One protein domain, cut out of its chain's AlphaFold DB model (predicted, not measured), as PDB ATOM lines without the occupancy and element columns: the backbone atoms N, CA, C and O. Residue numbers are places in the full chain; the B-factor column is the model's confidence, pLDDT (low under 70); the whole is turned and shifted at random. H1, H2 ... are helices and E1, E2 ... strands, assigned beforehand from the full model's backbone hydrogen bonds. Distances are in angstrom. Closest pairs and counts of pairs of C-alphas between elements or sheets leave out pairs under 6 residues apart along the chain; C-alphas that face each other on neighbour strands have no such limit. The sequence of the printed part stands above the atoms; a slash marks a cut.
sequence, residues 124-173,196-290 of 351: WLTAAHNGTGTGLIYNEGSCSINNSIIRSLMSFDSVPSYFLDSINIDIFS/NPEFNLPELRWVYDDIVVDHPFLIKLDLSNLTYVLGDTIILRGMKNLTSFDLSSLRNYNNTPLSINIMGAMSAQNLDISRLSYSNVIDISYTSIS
ATOM      1  N   TRP A 124     -19.557  70.932  21.475       68.44
ATOM      2  CA  TRP A 124     -18.795  70.284  20.405       68.44
ATOM      3  C   TRP A 124     -19.525  69.125  19.759       68.44
ATOM      4  O   TRP A 124     -19.497  69.015  18.540       68.44
ATOM      5  N   LEU A 125     -20.218  68.292  20.537       70.75
ATOM      6  CA  LEU A 125     -21.060  67.243  19.959       70.75
ATOM      7  C   LEU A 125     -22.204  67.864  19.157       70.75
ATOM      8  O   LEU A 125     -22.522  67.390  18.074       70.75
ATOM      9  N   THR A 126     -22.751  68.985  19.635       72.94
ATOM     10  CA  THR A 126     -23.746  69.772  18.899       72.94
ATOM     11  C   THR A 126     -23.168  70.394  17.630       72.94
ATOM     12  O   THR A 126     -23.797  70.309  16.579       72.94
ATOM     13  N   ALA A 127     -21.980  70.998  17.687       70.69
ATOM     14  CA  ALA A 127     -21.320  71.586  16.519       70.69
ATOM     15  C   ALA A 127     -20.940  70.526  15.470       70.69
ATOM     16  O   ALA A 127     -21.178  70.730  14.279       70.69
ATOM     17  N   ALA A 128     -20.412  69.384  15.919       74.50
ATOM     18  CA  ALA A 128     -20.080  68.233  15.088       74.50
ATOM     19  C   ALA A 128     -21.337  67.618  14.452       74.50
ATOM     20  O   ALA A 128     -21.355  67.362  13.253       74.50
ATOM     21  N   HIS A 129     -22.413  67.443  15.229       76.12
ATOM     22  CA  HIS A 129     -23.700  66.947  14.734       76.12
ATOM     23  C   HIS A 129     -24.309  67.907  13.706       76.12
ATOM     24  O   HIS A 129     -24.836  67.492  12.678       76.12
ATOM     25  N   ASN A 130     -24.204  69.214  13.947       76.25
ATOM     26  CA  ASN A 130     -24.747  70.234  13.052       76.25
ATOM     27  C   ASN A 130     -23.844  70.529  11.838       76.25
ATOM     28  O   ASN A 130     -24.223  71.347  10.997       76.25
ATOM     29  N   GLY A 131     -22.670  69.891  11.733       62.75
ATOM     30  CA  GLY A 131     -21.767  69.986  10.582       62.75
ATOM     31  C   GLY A 131     -21.138  71.367  10.371       62.75
ATOM     32  O   GLY A 131     -20.792  71.730   9.245       62.75
ATOM     33  N   THR A 132     -21.010  72.184  11.417       56.72
ATOM     34  CA  THR A 132     -20.517  73.560  11.272       56.72
ATOM     35  C   THR A 132     -18.990  73.591  11.244       56.72
ATOM     36  O   THR A 132     -18.383  73.485  12.303       56.72
ATOM     37  N   GLY A 133     -18.381  73.735  10.059       52.94
ATOM     38  CA  GLY A 133     -17.066  74.364   9.793       52.94
ATOM     39  C   GLY A 133     -15.811  73.905  10.558       52.94
ATOM     40  O   GLY A 133     -14.753  74.487  10.364       52.94
ATOM     41  N   THR A 134     -15.905  72.895  11.418       60.34
ATOM     42  CA  THR A 134     -14.880  72.535  12.415       60.34
ATOM     43  C   THR A 134     -14.039  71.321  12.012       60.34
ATOM     44  O   THR A 134     -13.054  71.017  12.677       60.34
ATOM     45  N   GLY A 135     -14.423  70.606  10.946       62.91
ATOM     46  CA  GLY A 135     -13.836  69.304  10.590       62.91
ATOM     47  C   GLY A 135     -14.250  68.160  11.528       62.91
ATOM     48  O   GLY A 135     -13.774  67.034  11.384       62.91
ATOM     49  N   LEU A 136     -15.159  68.442  12.471       72.56
ATOM     50  CA  LEU A 136     -15.721  67.466  13.392       72.56
ATOM     51  C   LEU A 136     -16.863  66.698  12.725       72.56
ATOM     52  O   LEU A 136     -17.840  67.288  12.267       72.56
ATOM     53  N   ILE A 137     -16.742  65.378  12.711       70.31
ATOM     54  CA  ILE A 137     -17.745  64.435  12.234       70.31
ATOM     55  C   ILE A 137     -18.348  63.772  13.459       70.31
ATOM     56  O   ILE A 137     -17.682  63.013  14.159       70.31
ATOM     57  N   TYR A 138     -19.612  64.070  13.732       72.25
ATOM     58  CA  TYR A 138     -20.336  63.379  14.783       72.25
ATOM     59  C   TYR A 138     -20.795  62.004  14.311       72.25
ATOM     60  O   TYR A 138     -21.443  61.879  13.273       72.25
ATOM     61  N   ASN A 139     -20.487  60.981  15.098       65.50
ATOM     62  CA  ASN A 139     -21.000  59.638  14.909       65.50
ATOM     63  C   ASN A 139     -22.155  59.408  15.895       65.50
ATOM     64  O   ASN A 139     -21.951  59.338  17.110       65.50
ATOM     65  N   GLU A 140     -23.370  59.310  15.350       64.69
ATOM     66  CA  GLU A 140     -24.602  59.097  16.121       64.69
ATOM     67  C   GLU A 140     -24.664  57.722  16.803       64.69
ATOM     68  O   GLU A 140     -25.422  57.574  17.755       64.69
ATOM     69  N   GLY A 141     -23.882  56.733  16.353       55.34
ATOM     70  CA  GLY A 141     -23.796  55.421  17.001       55.34
ATOM     71  C   GLY A 141     -22.918  55.469  18.251       55.34
ATOM     72  O   GLY A 141     -23.344  55.185  19.363       55.34
ATOM     73  N   SER A 142     -21.684  55.944  18.118       55.03
ATOM     74  CA  SER A 142     -20.726  55.958  19.233       55.03
ATOM     75  C   SER A 142     -20.839  57.172  20.166       55.03
ATOM     76  O   SER A 142     -20.091  57.268  21.142       55.03
ATOM     77  N   CYS A 143     -21.727  58.123  19.870       62.66
ATOM     78  CA  CYS A 143     -21.839  59.410  20.558       62.66
ATOM     79  C   CYS A 143     -20.523  60.210  20.609       62.66
ATOM     80  O   CYS A 143     -20.291  60.968  21.555       62.66
ATOM     81  N   SER A 144     -19.653  60.044  19.614       64.50
ATOM     82  CA  SER A 144     -18.302  60.608  19.605       64.50
ATOM     83  C   SER A 144     -17.968  61.260  18.269       64.50
ATOM     84  O   SER A 144     -18.684  61.095  17.283       64.50
ATOM     85  N   ILE A 145     -16.874  62.016  18.221       71.25
ATOM     86  CA  ILE A 145     -16.445  62.724  17.004       71.25
ATOM     87  C   ILE A 145     -15.527  61.872  16.106       71.25
ATOM     88  O   ILE A 145     -14.452  62.285  15.672       71.25
ATOM     89  N   ASN A 146     -15.924  60.633  15.877       65.31
ATOM     90  CA  ASN A 146     -15.129  59.633  15.181       65.31
ATOM     91  C   ASN A 146     -14.793  60.021  13.733       65.31
ATOM     92  O   ASN A 146     -15.620  60.604  13.038       65.31
ATOM     93  N   ASN A 147     -13.589  59.663  13.273       64.69
ATOM     94  CA  ASN A 147     -13.053  60.026  11.947       64.69
ATOM     95  C   ASN A 147     -12.973  61.543  11.697       64.69
ATOM     96  O   ASN A 147     -12.884  61.981  10.551       64.69
ATOM     97  N   SER A 148     -13.006  62.359  12.754       66.19
ATOM     98  CA  SER A 148     -12.812  63.800  12.608       66.19
ATOM     99  C   SER A 148     -11.366  64.125  12.278       66.19
ATOM    100  O   SER A 148     -10.440  63.528  12.834       66.19
ATOM    101  N   ILE A 149     -11.204  65.148  11.445       64.50
ATOM    102  CA  ILE A 149      -9.943  65.848  11.237       64.50
ATOM    103  C   ILE A 149     -10.079  67.188  11.944       64.50
ATOM    104  O   ILE A 149     -10.772  68.090  11.470       64.50
ATOM    105  N   ILE A 150      -9.424  67.329  13.089       69.44
ATOM    106  CA  ILE A 150      -9.369  68.618  13.781       69.44
ATOM    107  C   ILE A 150      -8.270  69.426  13.088       69.44
ATOM    108  O   ILE A 150      -7.166  68.912  12.980       69.44
ATOM    109  N   ARG A 151      -8.560  70.631  12.567       57.09
ATOM    110  CA  ARG A 151      -7.546  71.518  11.931       57.09
ATOM    111  C   ARG A 151      -7.186  72.749  12.757       57.09
ATOM    112  O   ARG A 151      -6.088  73.285  12.644       57.09
ATOM    113  N   SER A 152      -8.122  73.212  13.573       57.81
ATOM    114  CA  SER A 152      -7.909  74.278  14.539       57.81
ATOM    115  C   SER A 152      -8.940  74.101  15.644       57.81
ATOM    116  O   SER A 152     -10.126  73.926  15.358       57.81
ATOM    117  N   LEU A 153      -8.497  74.073  16.902       59.84
ATOM    118  CA  LEU A 153      -9.405  73.988  18.042       59.84
ATOM    119  C   LEU A 153      -8.867  74.782  19.224       59.84
ATOM    120  O   LEU A 153      -7.760  74.540  19.698       59.84
ATOM    121  N   MET A 154      -9.712  75.663  19.753       59.72
ATOM    122  CA  MET A 154      -9.539  76.255  21.071       59.72
ATOM    123  C   MET A 154     -10.767  75.892  21.904       59.72
ATOM    124  O   MET A 154     -11.885  76.291  21.585       59.72
ATOM    125  N   SER A 155     -10.571  75.087  22.945       59.00
ATOM    126  CA  SER A 155     -11.640  74.613  23.826       59.00
ATOM    127  C   SER A 155     -11.204  74.702  25.288       59.00
ATOM    128  O   SER A 155     -10.034  74.924  25.589       59.00
ATOM    129  N   PHE A 156     -12.178  74.563  26.181       61.56
ATOM    130  CA  PHE A 156     -12.006  74.169  27.583       61.56
ATOM    131  C   PHE A 156     -12.820  72.913  27.919       61.56
ATOM    132  O   PHE A 156     -12.587  72.262  28.937       61.56
ATOM    133  N   ASP A 157     -13.793  72.590  27.067       61.41
ATOM    134  CA  ASP A 157     -14.655  71.435  27.212       61.41
ATOM    135  C   ASP A 157     -13.955  70.199  26.663       61.41
ATOM    136  O   ASP A 157     -13.257  70.242  25.642       61.41
ATOM    137  N   SER A 158     -14.191  69.084  27.342       66.12
ATOM    138  CA  SER A 158     -13.742  67.776  26.903       66.12
ATOM    139  C   SER A 158     -14.429  67.373  25.605       66.12
ATOM    140  O   SER A 158     -15.647  67.505  25.472       66.12
ATOM    141  N   VAL A 159     -13.666  66.807  24.679       66.19
ATOM    142  CA  VAL A 159     -14.198  66.275  23.427       66.19
ATOM    143  C   VAL A 159     -14.179  64.746  23.497       66.19
ATOM    144  O   VAL A 159     -13.101  64.157  23.427       66.19
ATOM    145  N   PRO A 160     -15.334  64.079  23.675       64.44
ATOM    146  CA  PRO A 160     -15.368  62.625  23.739       64.44
ATOM    147  C   PRO A 160     -15.053  62.036  22.362       64.44
ATOM    148  O   PRO A 160     -15.772  62.259  21.382       64.44
ATOM    149  N   SER A 161     -13.956  61.287  22.292       65.75
ATOM    150  CA  SER A 161     -13.549  60.566  21.093       65.75
ATOM    151  C   SER A 161     -12.754  59.329  21.458       65.75
ATOM    152  O   SER A 161     -11.845  59.418  22.272       65.75
ATOM    153  N   TYR A 162     -13.058  58.195  20.828       64.06
ATOM    154  CA  TYR A 162     -12.211  57.004  20.910       64.06
ATOM    155  C   TYR A 162     -11.154  56.991  19.806       64.06
ATOM    156  O   TYR A 162     -10.056  56.460  20.016       64.06
ATOM    157  N   PHE A 163     -11.463  57.595  18.653       66.19
ATOM    158  CA  PHE A 163     -10.580  57.648  17.497       66.19
ATOM    159  C   PHE A 163     -10.739  58.924  16.668       66.19
ATOM    160  O   PHE A 163     -11.834  59.465  16.519       66.19
ATOM    161  N   LEU A 164      -9.634  59.387  16.091       69.31
ATOM    162  CA  LEU A 164      -9.582  60.537  15.188       69.31
ATOM    163  C   LEU A 164      -8.793  60.176  13.933       69.31
ATOM    164  O   LEU A 164      -7.912  59.322  13.989       69.31
ATOM    165  N   ASP A 165      -9.114  60.817  12.812       65.06
ATOM    166  CA  ASP A 165      -8.344  60.628  11.582       65.06
ATOM    167  C   ASP A 165      -6.982  61.312  11.736       65.06
ATOM    168  O   ASP A 165      -5.957  60.647  11.815       65.06
ATOM    169  N   SER A 166      -6.991  62.624  11.973       71.38
ATOM    170  CA  SER A 166      -5.807  63.403  12.348       71.38
ATOM    171  C   SER A 166      -6.142  64.452  13.406       71.38
ATOM    172  O   SER A 166      -7.286  64.902  13.555       71.38
ATOM    173  N   ILE A 167      -5.115  64.863  14.148       79.31
ATOM    174  CA  ILE A 167      -5.185  66.022  15.036       79.31
ATOM    175  C   ILE A 167      -4.218  67.051  14.485       79.31
ATOM    176  O   ILE A 167      -3.016  66.874  14.597       79.31
ATOM    177  N   ASN A 168      -4.734  68.132  13.925       76.06
ATOM    178  CA  ASN A 168      -3.972  69.316  13.578       76.06
ATOM    179  C   ASN A 168      -4.545  70.501  14.368       76.06
ATOM    180  O   ASN A 168      -5.713  70.856  14.249       76.06
ATOM    181  N   ILE A 169      -3.754  71.078  15.260       74.88
ATOM    182  CA  ILE A 169      -4.146  72.248  16.039       74.88
ATOM    183  C   ILE A 169      -3.084  73.293  15.798       74.88
ATOM    184  O   ILE A 169      -2.029  73.251  16.424       74.88
ATOM    185  N   ASP A 170      -3.382  74.226  14.908       68.44
ATOM    186  CA  ASP A 170      -2.510  75.346  14.593       68.44
ATOM    187  C   ASP A 170      -3.295  76.657  14.743       68.44
ATOM    188  O   ASP A 170      -4.432  76.784  14.270       68.44
ATOM    189  N   ILE A 171      -2.706  77.626  15.448       61.25
ATOM    190  CA  ILE A 171      -3.262  78.987  15.555       61.25
ATOM    191  C   ILE A 171      -2.795  79.897  14.415       61.25
ATOM    192  O   ILE A 171      -3.392  80.943  14.172       61.25
ATOM    193  N   PHE A 172      -1.731  79.516  13.714       55.66
ATOM    194  CA  PHE A 172      -1.165  80.238  12.589       55.66
ATOM    195  C   PHE A 172      -1.413  79.434  11.324       55.66
ATOM    196  O   PHE A 172      -0.465  79.011  10.672       55.66
ATOM    197  N   SER A 173      -2.691  79.248  10.968       43.62
ATOM    198  CA  SER A 173      -3.092  78.693   9.671       43.62
ATOM    199  C   SER A 173      -2.339  79.407   8.544       43.62
ATOM    200  O   SER A 173      -2.726  80.465   8.053       43.62
ATOM    201  N   ASN A 196      -6.412  80.892  29.355       60.62
ATOM    202  CA  ASN A 196      -5.785  79.587  29.620       60.62
ATOM    203  C   ASN A 196      -6.408  78.441  28.775       60.62
ATOM    204  O   ASN A 196      -7.095  77.598  29.343       60.62
ATOM    205  N   PRO A 197      -6.235  78.366  27.444       66.56
ATOM    206  CA  PRO A 197      -6.870  77.306  26.654       66.56
ATOM    207  C   PRO A 197      -6.398  75.896  27.071       66.56
ATOM    208  O   PRO A 197      -5.197  75.661  27.260       66.56
ATOM    209  N   GLU A 198      -7.350  74.962  27.203       67.94
ATOM    210  CA  GLU A 198      -7.134  73.561  27.598       67.94
ATOM    211  C   GLU A 198      -7.703  72.607  26.539       67.94
ATOM    212  O   GLU A 198      -8.899  72.595  26.270       67.94
ATOM    213  N   PHE A 199      -6.873  71.730  25.980       73.62
ATOM    214  CA  PHE A 199      -7.335  70.725  25.025       73.62
ATOM    215  C   PHE A 199      -7.400  69.362  25.714       73.62
ATOM    216  O   PHE A 199      -6.375  68.758  26.044       73.62
ATOM    217  N   ASN A 200      -8.625  68.904  25.978       68.06
ATOM    218  CA  ASN A 200      -8.895  67.659  26.687       68.06
ATOM    219  C   ASN A 200      -9.646  66.673  25.783       68.06
ATOM    220  O   ASN A 200     -10.802  66.913  25.427       68.06
ATOM    221  N   LEU A 201      -8.994  65.559  25.449       73.44
ATOM    222  CA  LEU A 201      -9.571  64.461  24.675       73.44
ATOM    223  C   LEU A 201      -9.739  63.230  25.576       73.44
ATOM    224  O   LEU A 201      -8.895  62.328  25.548       73.44
ATOM    225  N   PRO A 202     -10.790  63.175  26.417       66.25
ATOM    226  CA  PRO A 202     -11.022  62.001  27.238       66.25
ATOM    227  C   PRO A 202     -11.201  60.778  26.342       66.25
ATOM    228  O   PRO A 202     -11.944  60.808  25.364       66.25
ATOM    229  N   GLU A 203     -10.535  59.693  26.731       71.88
ATOM    230  CA  GLU A 203     -10.686  58.372  26.119       71.88
ATOM    231  C   GLU A 203     -10.171  58.230  24.678       71.88
ATOM    232  O   GLU A 203     -10.337  57.150  24.108       71.88
ATOM    233  N   LEU A 204      -9.469  59.232  24.122       79.81
ATOM    234  CA  LEU A 204      -8.811  59.089  22.821       79.81
ATOM    235  C   LEU A 204      -7.801  57.950  22.889       79.81
ATOM    236  O   LEU A 204      -6.829  58.036  23.633       79.81
ATOM    237  N   ARG A 205      -8.019  56.895  22.098       79.88
ATOM    238  CA  ARG A 205      -7.143  55.716  22.042       79.88
ATOM    239  C   ARG A 205      -6.394  55.602  20.723       79.88
ATOM    240  O   ARG A 205      -5.278  55.087  20.743       79.88
ATOM    241  N   TRP A 206      -6.972  56.077  19.623       78.12
ATOM    242  CA  TRP A 206      -6.415  55.915  18.280       78.12
ATOM    243  C   TRP A 206      -6.384  57.237  17.512       78.12
ATOM    244  O   TRP A 206      -7.366  57.977  17.505       78.12
ATOM    245  N   VAL A 207      -5.282  57.506  16.821       80.81
ATOM    246  CA  VAL A 207      -5.230  58.495  15.736       80.81
ATOM    247  C   VAL A 207      -4.714  57.786  14.488       80.81
ATOM    248  O   VAL A 207      -3.699  57.091  14.566       80.81
ATOM    249  N   TYR A 208      -5.440  57.873  13.376       75.00
ATOM    250  CA  TYR A 208      -5.116  57.115  12.162       75.00
ATOM    251  C   TYR A 208      -3.947  57.707  11.368       75.00
ATOM    252  O   TYR A 208      -3.231  56.972  10.691       75.00
ATOM    253  N   ASP A 209      -3.728  59.004  11.503       81.50
ATOM    254  CA  ASP A 209      -2.685  59.771  10.836       81.50
ATOM    255  C   ASP A 209      -1.833  60.518  11.883       81.50
ATOM    256  O   ASP A 209      -1.808  60.162  13.067       81.50
ATOM    257  N   ASP A 210      -1.085  61.527  11.453       84.94
ATOM    258  CA  ASP A 210      -0.214  62.317  12.308       84.94
ATOM    259  C   ASP A 210      -0.985  63.165  13.339       84.94
ATOM    260  O   ASP A 210      -2.129  63.604  13.160       84.94
ATOM    261  N   ILE A 211      -0.291  63.447  14.443       90.25
ATOM    262  CA  ILE A 211      -0.705  64.443  15.432       90.25
ATOM    263  C   ILE A 211       0.222  65.642  15.293       90.25
ATOM    264  O   ILE A 211       1.428  65.517  15.474       90.25
ATOM    265  N   VAL A 212      -0.331  66.819  15.043       88.88
ATOM    266  CA  VAL A 212       0.370  68.097  14.993       88.88
ATOM    267  C   VAL A 212      -0.365  69.083  15.891       88.88
ATOM    268  O   VAL A 212      -1.503  69.453  15.640       88.88
ATOM    269  N   VAL A 213       0.281  69.522  16.963       87.38
ATOM    270  CA  VAL A 213      -0.237  70.553  17.865       87.38
ATOM    271  C   VAL A 213       0.797  71.659  17.939       87.38
ATOM    272  O   VAL A 213       1.832  71.482  18.575       87.38
ATOM    273  N   ASP A 214       0.526  72.793  17.305       83.81
ATOM    274  CA  ASP A 214       1.310  74.023  17.383       83.81
ATOM    275  C   ASP A 214       0.452  75.148  17.975       83.81
ATOM    276  O   ASP A 214      -0.229  75.907  17.284       83.81
ATOM    277  N   HIS A 215       0.430  75.213  19.308       80.12
ATOM    278  CA  HIS A 215      -0.454  76.133  20.018       80.12
ATOM    279  C   HIS A 215       0.261  76.800  21.204       80.12
ATOM    280  O   HIS A 215       0.343  76.231  22.298       80.12
ATOM    281  N   PRO A 216       0.746  78.047  21.059       77.62
ATOM    282  CA  PRO A 216       1.628  78.665  22.039       77.62
ATOM    283  C   PRO A 216       0.989  79.063  23.359       77.62
ATOM    284  O   PRO A 216       1.697  79.239  24.352       77.62
ATOM    285  N   PHE A 217      -0.335  79.173  23.384       76.69
ATOM    286  CA  PHE A 217      -1.082  79.514  24.589       76.69
ATOM    287  C   PHE A 217      -1.664  78.294  25.303       76.69
ATOM    288  O   PHE A 217      -2.273  78.463  26.353       76.69
ATOM    289  N   LEU A 218      -1.489  77.078  24.763       78.69
ATOM    290  CA  LEU A 218      -2.083  75.880  25.350       78.69
ATOM    291  C   LEU A 218      -1.408  75.581  26.692       78.69
ATOM    292  O   LEU A 218      -0.183  75.447  26.764       78.69
ATOM    293  N   ILE A 219      -2.207  75.495  27.755       78.31
ATOM    294  CA  ILE A 219      -1.704  75.231  29.112       78.31
ATOM    295  C   ILE A 219      -1.875  73.772  29.533       78.31
ATOM    296  O   ILE A 219      -1.231  73.323  30.481       78.31
ATOM    297  N   LYS A 220      -2.733  73.030  28.827       82.38
ATOM    298  CA  LYS A 220      -3.036  71.629  29.102       82.38
ATOM    299  C   LYS A 220      -3.340  70.882  27.808       82.38
ATOM    300  O   LYS A 220      -4.136  71.351  26.998       82.38
ATOM    301  N   LEU A 221      -2.728  69.710  27.673       85.44
ATOM    302  CA  LEU A 221      -2.953  68.733  26.614       85.44
ATOM    303  C   LEU A 221      -3.027  67.355  27.278       85.44
ATOM    304  O   LEU A 221      -2.026  66.900  27.830       85.44
ATOM    305  N   ASP A 222      -4.199  66.723  27.269       84.12
ATOM    306  CA  ASP A 222      -4.362  65.364  27.798       84.12
ATOM    307  C   ASP A 222      -4.408  64.345  26.654       84.12
ATOM    308  O   ASP A 222      -5.365  64.303  25.883       84.12
ATOM    309  N   LEU A 223      -3.348  63.538  26.556       88.19
ATOM    310  CA  LEU A 223      -3.215  62.405  25.636       88.19
ATOM    311  C   LEU A 223      -2.918  61.102  26.402       88.19
ATOM    312  O   LEU A 223      -2.459  60.124  25.819       88.19
ATOM    313  N   SER A 224      -3.200  61.059  27.708       87.19
ATOM    314  CA  SER A 224      -2.821  59.943  28.594       87.19
ATOM    315  C   SER A 224      -3.461  58.599  28.211       87.19
ATOM    316  O   SER A 224      -2.912  57.532  28.506       87.19
ATOM    317  N   ASN A 225      -4.604  58.631  27.519       84.69
ATOM    318  CA  ASN A 225      -5.307  57.447  27.011       84.69
ATOM    319  C   ASN A 225      -4.880  57.031  25.594       84.69
ATOM    320  O   ASN A 225      -5.234  55.929  25.154       84.69
ATOM    321  N   LEU A 226      -4.103  57.871  24.896       89.69
ATOM    322  CA  LEU A 226      -3.684  57.622  23.521       89.69
ATOM    323  C   LEU A 226      -2.849  56.347  23.482       89.69
ATOM    324  O   LEU A 226      -1.781  56.260  24.087       89.69
ATOM    325  N   THR A 227      -3.365  55.331  22.797       87.50
ATOM    326  CA  THR A 227      -2.758  54.001  22.739       87.50
ATOM    327  C   THR A 227      -1.999  53.807  21.434       87.50
ATOM    328  O   THR A 227      -0.902  53.252  21.462       87.50
ATOM    329  N   TYR A 228      -2.533  54.294  20.313       84.25
ATOM    330  CA  TYR A 228      -1.929  54.133  18.995       84.25
ATOM    331  C   TYR A 228      -2.031  55.408  18.159       84.25
ATOM    332  O   TYR A 228      -3.057  56.085  18.149       84.25
ATOM    333  N   VAL A 229      -0.958  55.670  17.419       87.19
ATOM    334  CA  VAL A 229      -0.905  56.610  16.298       87.19
ATOM    335  C   VAL A 229      -0.449  55.793  15.097       87.19
ATOM    336  O   VAL A 229       0.565  55.097  15.196       87.19
ATOM    337  N   LEU A 230      -1.249  55.778  14.034       81.44
ATOM    338  CA  LEU A 230      -0.963  55.026  12.808       81.44
ATOM    339  C   LEU A 230      -0.245  55.888  11.764       81.44
ATOM    340  O   LEU A 230       0.363  55.319  10.857       81.44
ATOM    341  N   GLY A 231      -0.257  57.215  11.938       79.50
ATOM    342  CA  GLY A 231       0.691  58.112  11.294       79.50
ATOM    343  C   GLY A 231       2.131  57.860  11.742       79.50
ATOM    344  O   GLY A 231       2.417  57.070  12.650       79.50
ATOM    345  N   ASP A 232       3.056  58.569  11.111       87.75
ATOM    346  CA  ASP A 232       4.489  58.404  11.337       87.75
ATOM    347  C   ASP A 232       5.012  59.334  12.444       87.75
ATOM    348  O   ASP A 232       6.111  59.111  12.979       87.75
ATOM    349  N   THR A 233       4.254  60.382  12.797       92.50
ATOM    350  CA  THR A 233       4.754  61.471  13.640       92.50
ATOM    351  C   THR A 233       3.730  62.047  14.626       92.50
ATOM    352  O   THR A 233       2.572  62.311  14.314       92.50
ATOM    353  N   ILE A 234       4.217  62.351  15.831       94.31
ATOM    354  CA  ILE A 234       3.604  63.280  16.781       94.31
ATOM    355  C   ILE A 234       4.478  64.539  16.852       94.31
ATOM    356  O   ILE A 234       5.649  64.466  17.217       94.31
ATOM    357  N   ILE A 235       3.922  65.701  16.525       93.12
ATOM    358  CA  ILE A 235       4.572  67.011  16.548       93.12
ATOM    359  C   ILE A 235       3.874  67.884  17.587       93.12
ATOM    360  O   ILE A 235       2.716  68.246  17.429       93.12
ATOM    361  N   LEU A 236       4.596  68.252  18.639       91.38
ATOM    362  CA  LEU A 236       4.119  69.067  19.752       91.38
ATOM    363  C   LEU A 236       4.981  70.332  19.831       91.38
ATOM    364  O   LEU A 236       6.126  70.298  20.284       91.38
ATOM    365  N   ARG A 237       4.449  71.454  19.348       85.12
ATOM    366  CA  ARG A 237       5.162  72.715  19.149       85.12
ATOM    367  C   ARG A 237       4.511  73.905  19.830       85.12
ATOM    368  O   ARG A 237       3.339  73.901  20.192       85.12
ATOM    369  N   GLY A 238       5.335  74.916  20.081       77.69
ATOM    370  CA  GLY A 238       4.884  76.233  20.523       77.69
ATOM    371  C   GLY A 238       4.420  76.308  21.979       77.69
ATOM    372  O   GLY A 238       4.439  77.399  22.534       77.69
ATOM    373  N   MET A 239       4.081  75.193  22.627       85.19
ATOM    374  CA  MET A 239       3.449  75.094  23.953       85.19
ATOM    375  C   MET A 239       4.353  75.501  25.132       85.19
ATOM    376  O   MET A 239       4.762  74.683  25.957       85.19
ATOM    377  N   LYS A 240       4.661  76.796  25.249       82.25
ATOM    378  CA  LYS A 240       5.635  77.339  26.218       82.25
ATOM    379  C   LYS A 240       5.272  77.103  27.684       82.25
ATOM    380  O   LYS A 240       6.178  77.083  28.518       82.25
ATOM    381  N   ASN A 241       3.987  76.951  27.998       84.00
ATOM    382  CA  ASN A 241       3.487  76.852  29.372       84.00
ATOM    383  C   ASN A 241       3.259  75.409  29.847       84.00
ATOM    384  O   ASN A 241       3.066  75.194  31.043       84.00
ATOM    385  N   LEU A 242       3.290  74.427  28.944       88.88
ATOM    386  CA  LEU A 242       3.112  73.023  29.300       88.88
ATOM    387  C   LEU A 242       4.363  72.483  29.999       88.88
ATOM    388  O   LEU A 242       5.486  72.657  29.526       88.88
ATOM    389  N   THR A 243       4.158  71.825  31.140       91.31
ATOM    390  CA  THR A 243       5.234  71.278  31.982       91.31
ATOM    391  C   THR A 243       5.410  69.770  31.826       91.31
ATOM    392  O   THR A 243       6.447  69.228  32.213       91.31
ATOM    393  N   SER A 244       4.432  69.076  31.247       92.00
ATOM    394  CA  SER A 244       4.464  67.626  31.079       92.00
ATOM    395  C   SER A 244       3.641  67.172  29.883       92.00
ATOM    396  O   SER A 244       2.564  67.715  29.640       92.00
ATOM    397  N   PHE A 245       4.110  66.117  29.223       93.19
ATOM    398  CA  PHE A 245       3.366  65.369  28.216       93.19
ATOM    399  C   PHE A 245       3.209  63.924  28.688       93.19
ATOM    400  O   PHE A 245       4.203  63.224  28.894       93.19
ATOM    401  N   ASP A 246       1.967  63.491  28.884       93.31
ATOM    402  CA  ASP A 246       1.648  62.113  29.248       93.31
ATOM    403  C   ASP A 246       1.211  61.342  28.000       93.31
ATOM    404  O   ASP A 246       0.121  61.553  27.474       93.31
ATOM    405  N   LEU A 247       2.095  60.463  27.530       94.06
ATOM    406  CA  LEU A 247       1.862  59.475  26.478       94.06
ATOM    407  C   LEU A 247       2.131  58.065  27.039       94.06
ATOM    408  O   LEU A 247       2.579  57.164  26.327       94.06
ATOM    409  N   SER A 248       1.889  57.855  28.336       93.12
ATOM    410  CA  SER A 248       2.213  56.608  29.042       93.12
ATOM    411  C   SER A 248       1.470  55.386  28.491       93.12
ATOM    412  O   SER A 248       1.945  54.253  28.618       93.12
ATOM    413  N   SER A 249       0.319  55.589  27.843       92.31
ATOM    414  CA  SER A 249      -0.445  54.531  27.176       92.31
ATOM    415  C   SER A 249       0.040  54.203  25.765       92.31
ATOM    416  O   SER A 249      -0.282  53.112  25.285       92.31
ATOM    417  N   LEU A 250       0.838  55.079  25.146       94.44
ATOM    418  CA  LEU A 250       1.219  55.016  23.738       94.44
ATOM    419  C   LEU A 250       2.091  53.794  23.436       94.44
ATOM    420  O   LEU A 250       3.053  53.483  24.145       94.44
ATOM    421  N   ARG A 251       1.754  53.094  22.352       89.94
ATOM    422  CA  ARG A 251       2.419  51.886  21.864       89.94
ATOM    423  C   ARG A 251       2.627  51.971  20.361       89.94
ATOM    424  O   ARG A 251       1.895  52.642  19.644       89.94
ATOM    425  N   ASN A 252       3.597  51.204  19.876       88.62
ATOM    426  CA  ASN A 252       3.754  50.977  18.446       88.62
ATOM    427  C   ASN A 252       2.624  50.084  17.933       88.62
ATOM    428  O   ASN A 252       2.393  49.003  18.482       88.62
ATOM    429  N   TYR A 253       1.983  50.487  16.840       83.81
ATOM    430  CA  TYR A 253       1.127  49.598  16.065       83.81
ATOM    431  C   TYR A 253       2.010  48.696  15.186       83.81
ATOM    432  O   TYR A 253       2.905  49.183  14.502       83.81
ATOM    433  N   ASN A 254       1.833  47.371  15.254       82.50
ATOM    434  CA  ASN A 254       2.608  46.381  14.482       82.50
ATOM    435  C   ASN A 254       4.150  46.519  14.546       82.50
ATOM    436  O   ASN A 254       4.855  46.120  13.623       82.50
ATOM    437  N   ASN A 255       4.692  47.021  15.664       83.25
ATOM    438  CA  ASN A 255       6.120  47.341  15.840       83.25
ATOM    439  C   ASN A 255       6.674  48.397  14.861       83.25
ATOM    440  O   ASN A 255       7.892  48.524  14.740       83.25
ATOM    441  N   THR A 256       5.816  49.169  14.194       85.00
ATOM    442  CA  THR A 256       6.238  50.292  13.353       85.00
ATOM    443  C   THR A 256       6.799  51.419  14.233       85.00
ATOM    444  O   THR A 256       6.136  51.808  15.202       85.00
ATOM    445  N   PRO A 257       8.023  51.925  13.972       91.06
ATOM    446  CA  PRO A 257       8.587  53.047  14.721       91.06
ATOM    447  C   PRO A 257       7.761  54.325  14.551       91.06
ATOM    448  O   PRO A 257       7.297  54.607  13.455       91.06
ATOM    449  N   LEU A 258       7.650  55.118  15.618       93.62
ATOM    450  CA  LEU A 258       6.958  56.412  15.625       93.62
ATOM    451  C   LEU A 258       7.950  57.538  15.932       93.62
ATOM    452  O   LEU A 258       8.826  57.370  16.789       93.62
ATOM    453  N   SER A 259       7.823  58.685  15.272       97.00
ATOM    454  CA  SER A 259       8.612  59.878  15.601       97.00
ATOM    455  C   SER A 259       7.845  60.790  16.558       97.00
ATOM    456  O   SER A 259       6.663  61.043  16.361       97.00
ATOM    457  N   ILE A 260       8.505  61.302  17.595       97.06
ATOM    458  CA  ILE A 260       7.920  62.244  18.556       97.06
ATOM    459  C   ILE A 260       8.798  63.489  18.584       97.06
ATOM    460  O   ILE A 260       9.949  63.423  18.999       97.06
ATOM    461  N   ASN A 261       8.253  64.624  18.162       95.94
ATOM    462  CA  ASN A 261       8.961  65.892  18.060       95.94
ATOM    463  C   ASN A 261       8.314  66.925  18.981       95.94
ATOM    464  O   ASN A 261       7.295  67.519  18.633       95.94
ATOM    465  N   ILE A 262       8.915  67.155  20.143       93.00
ATOM    466  CA  ILE A 262       8.488  68.152  21.122       93.00
ATOM    467  C   ILE A 262       9.455  69.330  21.069       93.00
ATOM    468  O   ILE A 262      10.533  69.284  21.655       93.00
ATOM    469  N   MET A 263       9.068  70.403  20.377       82.44
ATOM    470  CA  MET A 263       9.939  71.559  20.147       82.44
ATOM    471  C   MET A 263       9.302  72.852  20.652       82.44
ATOM    472  O   MET A 263       8.139  73.142  20.397       82.44
ATOM    473  N   GLY A 264      10.068  73.689  21.349       76.38
ATOM    474  CA  GLY A 264       9.569  74.984  21.830       76.38
ATOM    475  C   GLY A 264       8.621  74.900  23.035       76.38
ATOM    476  O   GLY A 264       8.174  75.940  23.527       76.38
ATOM    477  N   ALA A 265       8.384  73.701  23.576       87.38
ATOM    478  CA  ALA A 265       7.790  73.488  24.894       87.38
ATOM    479  C   ALA A 265       8.849  73.697  25.994       87.38
ATOM    480  O   ALA A 265       9.244  72.780  26.711       87.38
ATOM    481  N   MET A 266       9.356  74.928  26.097       88.69
ATOM    482  CA  MET A 266      10.546  75.257  26.896       88.69
ATOM    483  C   MET A 266      10.401  74.927  28.388       88.69
ATOM    484  O   MET A 266      11.395  74.611  29.042       88.69
ATOM    485  N   SER A 267       9.177  74.967  28.917       90.62
ATOM    486  CA  SER A 267       8.875  74.647  30.318       90.62
ATOM    487  C   SER A 267       8.606  73.162  30.567       90.62
ATOM    488  O   SER A 267       8.432  72.775  31.722       90.62
ATOM    489  N   ALA A 268       8.569  72.327  29.523       92.56
ATOM    490  CA  ALA A 268       8.309  70.904  29.662       92.56
ATOM    491  C   ALA A 268       9.463  70.238  30.409       92.56
ATOM    492  O   ALA A 268      10.621  70.373  30.024       92.56
ATOM    493  N   GLN A 269       9.139  69.540  31.491       94.50
ATOM    494  CA  GLN A 269      10.086  68.847  32.365       94.50
ATOM    495  C   GLN A 269       9.923  67.332  32.290       94.50
ATOM    496  O   GLN A 269      10.859  66.610  32.622       94.50
ATOM    497  N   ASN A 270       8.759  66.857  31.837       94.94
ATOM    498  CA  ASN A 270       8.429  65.440  31.799       94.94
ATOM    499  C   ASN A 270       7.835  65.046  30.444       94.94
ATOM    500  O   ASN A 270       6.951  65.728  29.921       94.94
ATOM    501  N   LEU A 271       8.279  63.904  29.931       96.38
ATOM    502  CA  LEU A 271       7.639  63.167  28.849       96.38
ATOM    503  C   LEU A 271       7.500  61.716  29.311       96.38
ATOM    504  O   LEU A 271       8.503  61.049  29.564       96.38
ATOM    505  N   ASP A 272       6.275  61.224  29.448       96.88
ATOM    506  CA  ASP A 272       6.039  59.808  29.720       96.88
ATOM    507  C   ASP A 272       5.717  59.086  28.415       96.88
ATOM    508  O   ASP A 272       4.692  59.347  27.805       96.88
ATOM    509  N   ILE A 273       6.597  58.182  27.991       96.75
ATOM    510  CA  ILE A 273       6.390  57.263  26.860       96.75
ATOM    511  C   ILE A 273       6.680  55.825  27.298       96.75
ATOM    512  O   ILE A 273       7.272  55.023  26.573       96.75
ATOM    513  N   SER A 274       6.316  55.495  28.536       95.00
ATOM    514  CA  SER A 274       6.754  54.276  29.214       95.00
ATOM    515  C   SER A 274       6.346  52.969  28.557       95.00
ATOM    516  O   SER A 274       6.932  51.937  28.881       95.00
ATOM    517  N   ARG A 275       5.403  52.974  27.614       94.81
ATOM    518  CA  ARG A 275       4.996  51.789  26.843       94.81
ATOM    519  C   ARG A 275       5.476  51.784  25.391       94.81
ATOM    520  O   ARG A 275       5.339  50.752  24.728       94.81
ATOM    521  N   LEU A 276       6.095  52.863  24.920       95.75
ATOM    522  CA  LEU A 276       6.643  52.935  23.571       95.75
ATOM    523  C   LEU A 276       7.899  52.059  23.473       95.75
ATOM    524  O   LEU A 276       8.785  52.115  24.326       95.75
ATOM    525  N   SER A 277       7.966  51.216  22.442       95.44
ATOM    526  CA  SER A 277       9.059  50.251  22.265       95.44
ATOM    527  C   SER A 277      10.031  50.654  21.165       95.44
ATOM    528  O   SER A 277      11.222  50.390  21.290       95.44
ATOM    529  N   TYR A 278       9.561  51.305  20.108       94.44
ATOM    530  CA  TYR A 278      10.383  51.712  18.975       94.44
ATOM    531  C   TYR A 278      10.078  53.155  18.610       94.44
ATOM    532  O   TYR A 278       8.919  53.559  18.531       94.44
ATOM    533  N   SER A 279      11.121  53.925  18.347       96.25
ATOM    534  CA  SER A 279      10.997  55.253  17.776       96.25
ATOM    535  C   SER A 279      12.010  55.420  16.655       96.25
ATOM    536  O   SER A 279      13.069  54.797  16.681       96.25
ATOM    537  N   ASN A 280      11.681  56.242  15.661       96.25
ATOM    538  CA  ASN A 280      12.687  56.724  14.720       96.25
ATOM    539  C   ASN A 280      13.489  57.846  15.386       96.25
ATOM    540  O   ASN A 280      14.689  57.708  15.641       96.25
ATOM    541  N   VAL A 281      12.790  58.929  15.724       97.75
ATOM    542  CA  VAL A 281      13.344  60.107  16.383       97.75
ATOM    543  C   VAL A 281      12.456  60.506  17.555       97.75
ATOM    544  O   VAL A 281      11.242  60.613  17.407       97.75
ATOM    545  N   ILE A 282      13.075  60.767  18.703       97.88
ATOM    546  CA  ILE A 282      12.472  61.477  19.829       97.88
ATOM    547  C   ILE A 282      13.225  62.794  19.962       97.88
ATOM    548  O   ILE A 282      14.320  62.827  20.520       97.88
ATOM    549  N   ASP A 283      12.673  63.871  19.419       96.56
ATOM    550  CA  ASP A 283      13.235  65.206  19.563       96.56
ATOM    551  C   ASP A 283      12.612  65.899  20.773       96.56
ATOM    552  O   ASP A 283      11.422  66.195  20.795       96.56
ATOM    553  N   ILE A 284      13.431  66.120  21.795       95.56
ATOM    554  CA  ILE A 284      13.097  66.896  22.994       95.56
ATOM    555  C   ILE A 284      14.034  68.101  23.130       95.56
ATOM    556  O   ILE A 284      14.223  68.640  24.226       95.56
ATOM    557  N   SER A 285      14.666  68.518  22.029       90.12
ATOM    558  CA  SER A 285      15.451  69.743  21.992       90.12
ATOM    559  C   SER A 285      14.571  70.958  22.292       90.12
ATOM    560  O   SER A 285      13.378  71.002  21.990       90.12
ATOM    561  N   TYR A 286      15.163  71.967  22.930       89.44
ATOM    562  CA  TYR A 286      14.464  73.167  23.389       89.44
ATOM    563  C   TYR A 286      13.372  72.894  24.440       89.44
ATOM    564  O   TYR A 286      12.387  73.633  24.527       89.44
ATOM    565  N   THR A 287      13.560  71.852  25.257       92.62
ATOM    566  CA  THR A 287      12.746  71.548  26.445       92.62
ATOM    567  C   THR A 287      13.604  71.535  27.714       92.62
ATOM    568  O   THR A 287      14.832  71.424  27.653       92.62
ATOM    569  N   SER A 288      12.958  71.617  28.878       94.00
ATOM    570  CA  SER A 288      13.598  71.469  30.194       94.00
ATOM    571  C   SER A 288      13.641  70.011  30.688       94.00
ATOM    572  O   SER A 288      13.900  69.765  31.869       94.00
ATOM    573  N   ILE A 289      13.388  69.033  29.810       95.56
ATOM    574  CA  ILE A 289      13.410  67.610  30.151       95.56
ATOM    575  C   ILE A 289      14.859  67.198  30.418       95.56
ATOM    576  O   ILE A 289      15.724  67.306  29.555       95.56
ATOM    577  N   SER A 290      15.123  66.716  31.631       95.81
ATOM    578  CA  SER A 290      16.431  66.178  32.050       95.81
ATOM    579  C   SER A 290      16.342  64.766  32.631       95.81
ATOM    580  O   SER A 290      17.369  64.135  32.896       95.81
TER     581      SER A 290
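What this domain is: This is residues 124 to 173 and 196 to 290 of the 351 residues of the protein "Uncharacterized protein aq_388" of Moritella viscosa (UniProt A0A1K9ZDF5). With little regular structure, the printed part winds in stacked turns, a solenoid: sheet E1 E3 E5 E7 E9 makes one wall, the short pairs E2 E4 and E6 E8 the other. H1 lies at the E1 end. Of 145 residues, 44 are in named elements, mostly strand, ordered H1, then E1 to E9; the sheets are parallel. It is compact, radius of gyration of the C-alphas 14.6 A, spanning 45 by 36 by 23 A.

Where its parts are: H1, residues 124 to 129, begins at C-alpha (-18.795, 70.284, 20.405). Strands follow: E1 166 to 170, E2 198 to 200, E3 211 to 214, E4 220 to 222, E5 233 to 237, E6 244 to 246, E7 258 to 263, 16.1 A long, E8 270 to 272, and E9 278 to 283, 13.8 A, ending at C-alpha (13.235, 65.206, 19.563).

How they stand to each other: E1 and E3 are parallel at 6 degrees, N 169 and O 212 within hydrogen-bond range at 2.8 A. E7 and edge strand E9 are parallel at 14 degrees, N 260 to O 281 2.8 A. H1 is not on this sheet; its O i to N i+4 pairs are within range.

The domain as a whole: Residues 174 to 195 are cut out, C-alphas 173 and 196 20.1 A apart. Links H1 to E1 and E6 to E7 are long. pLDDT is under 70 in 41 residues, among them 146 to 165.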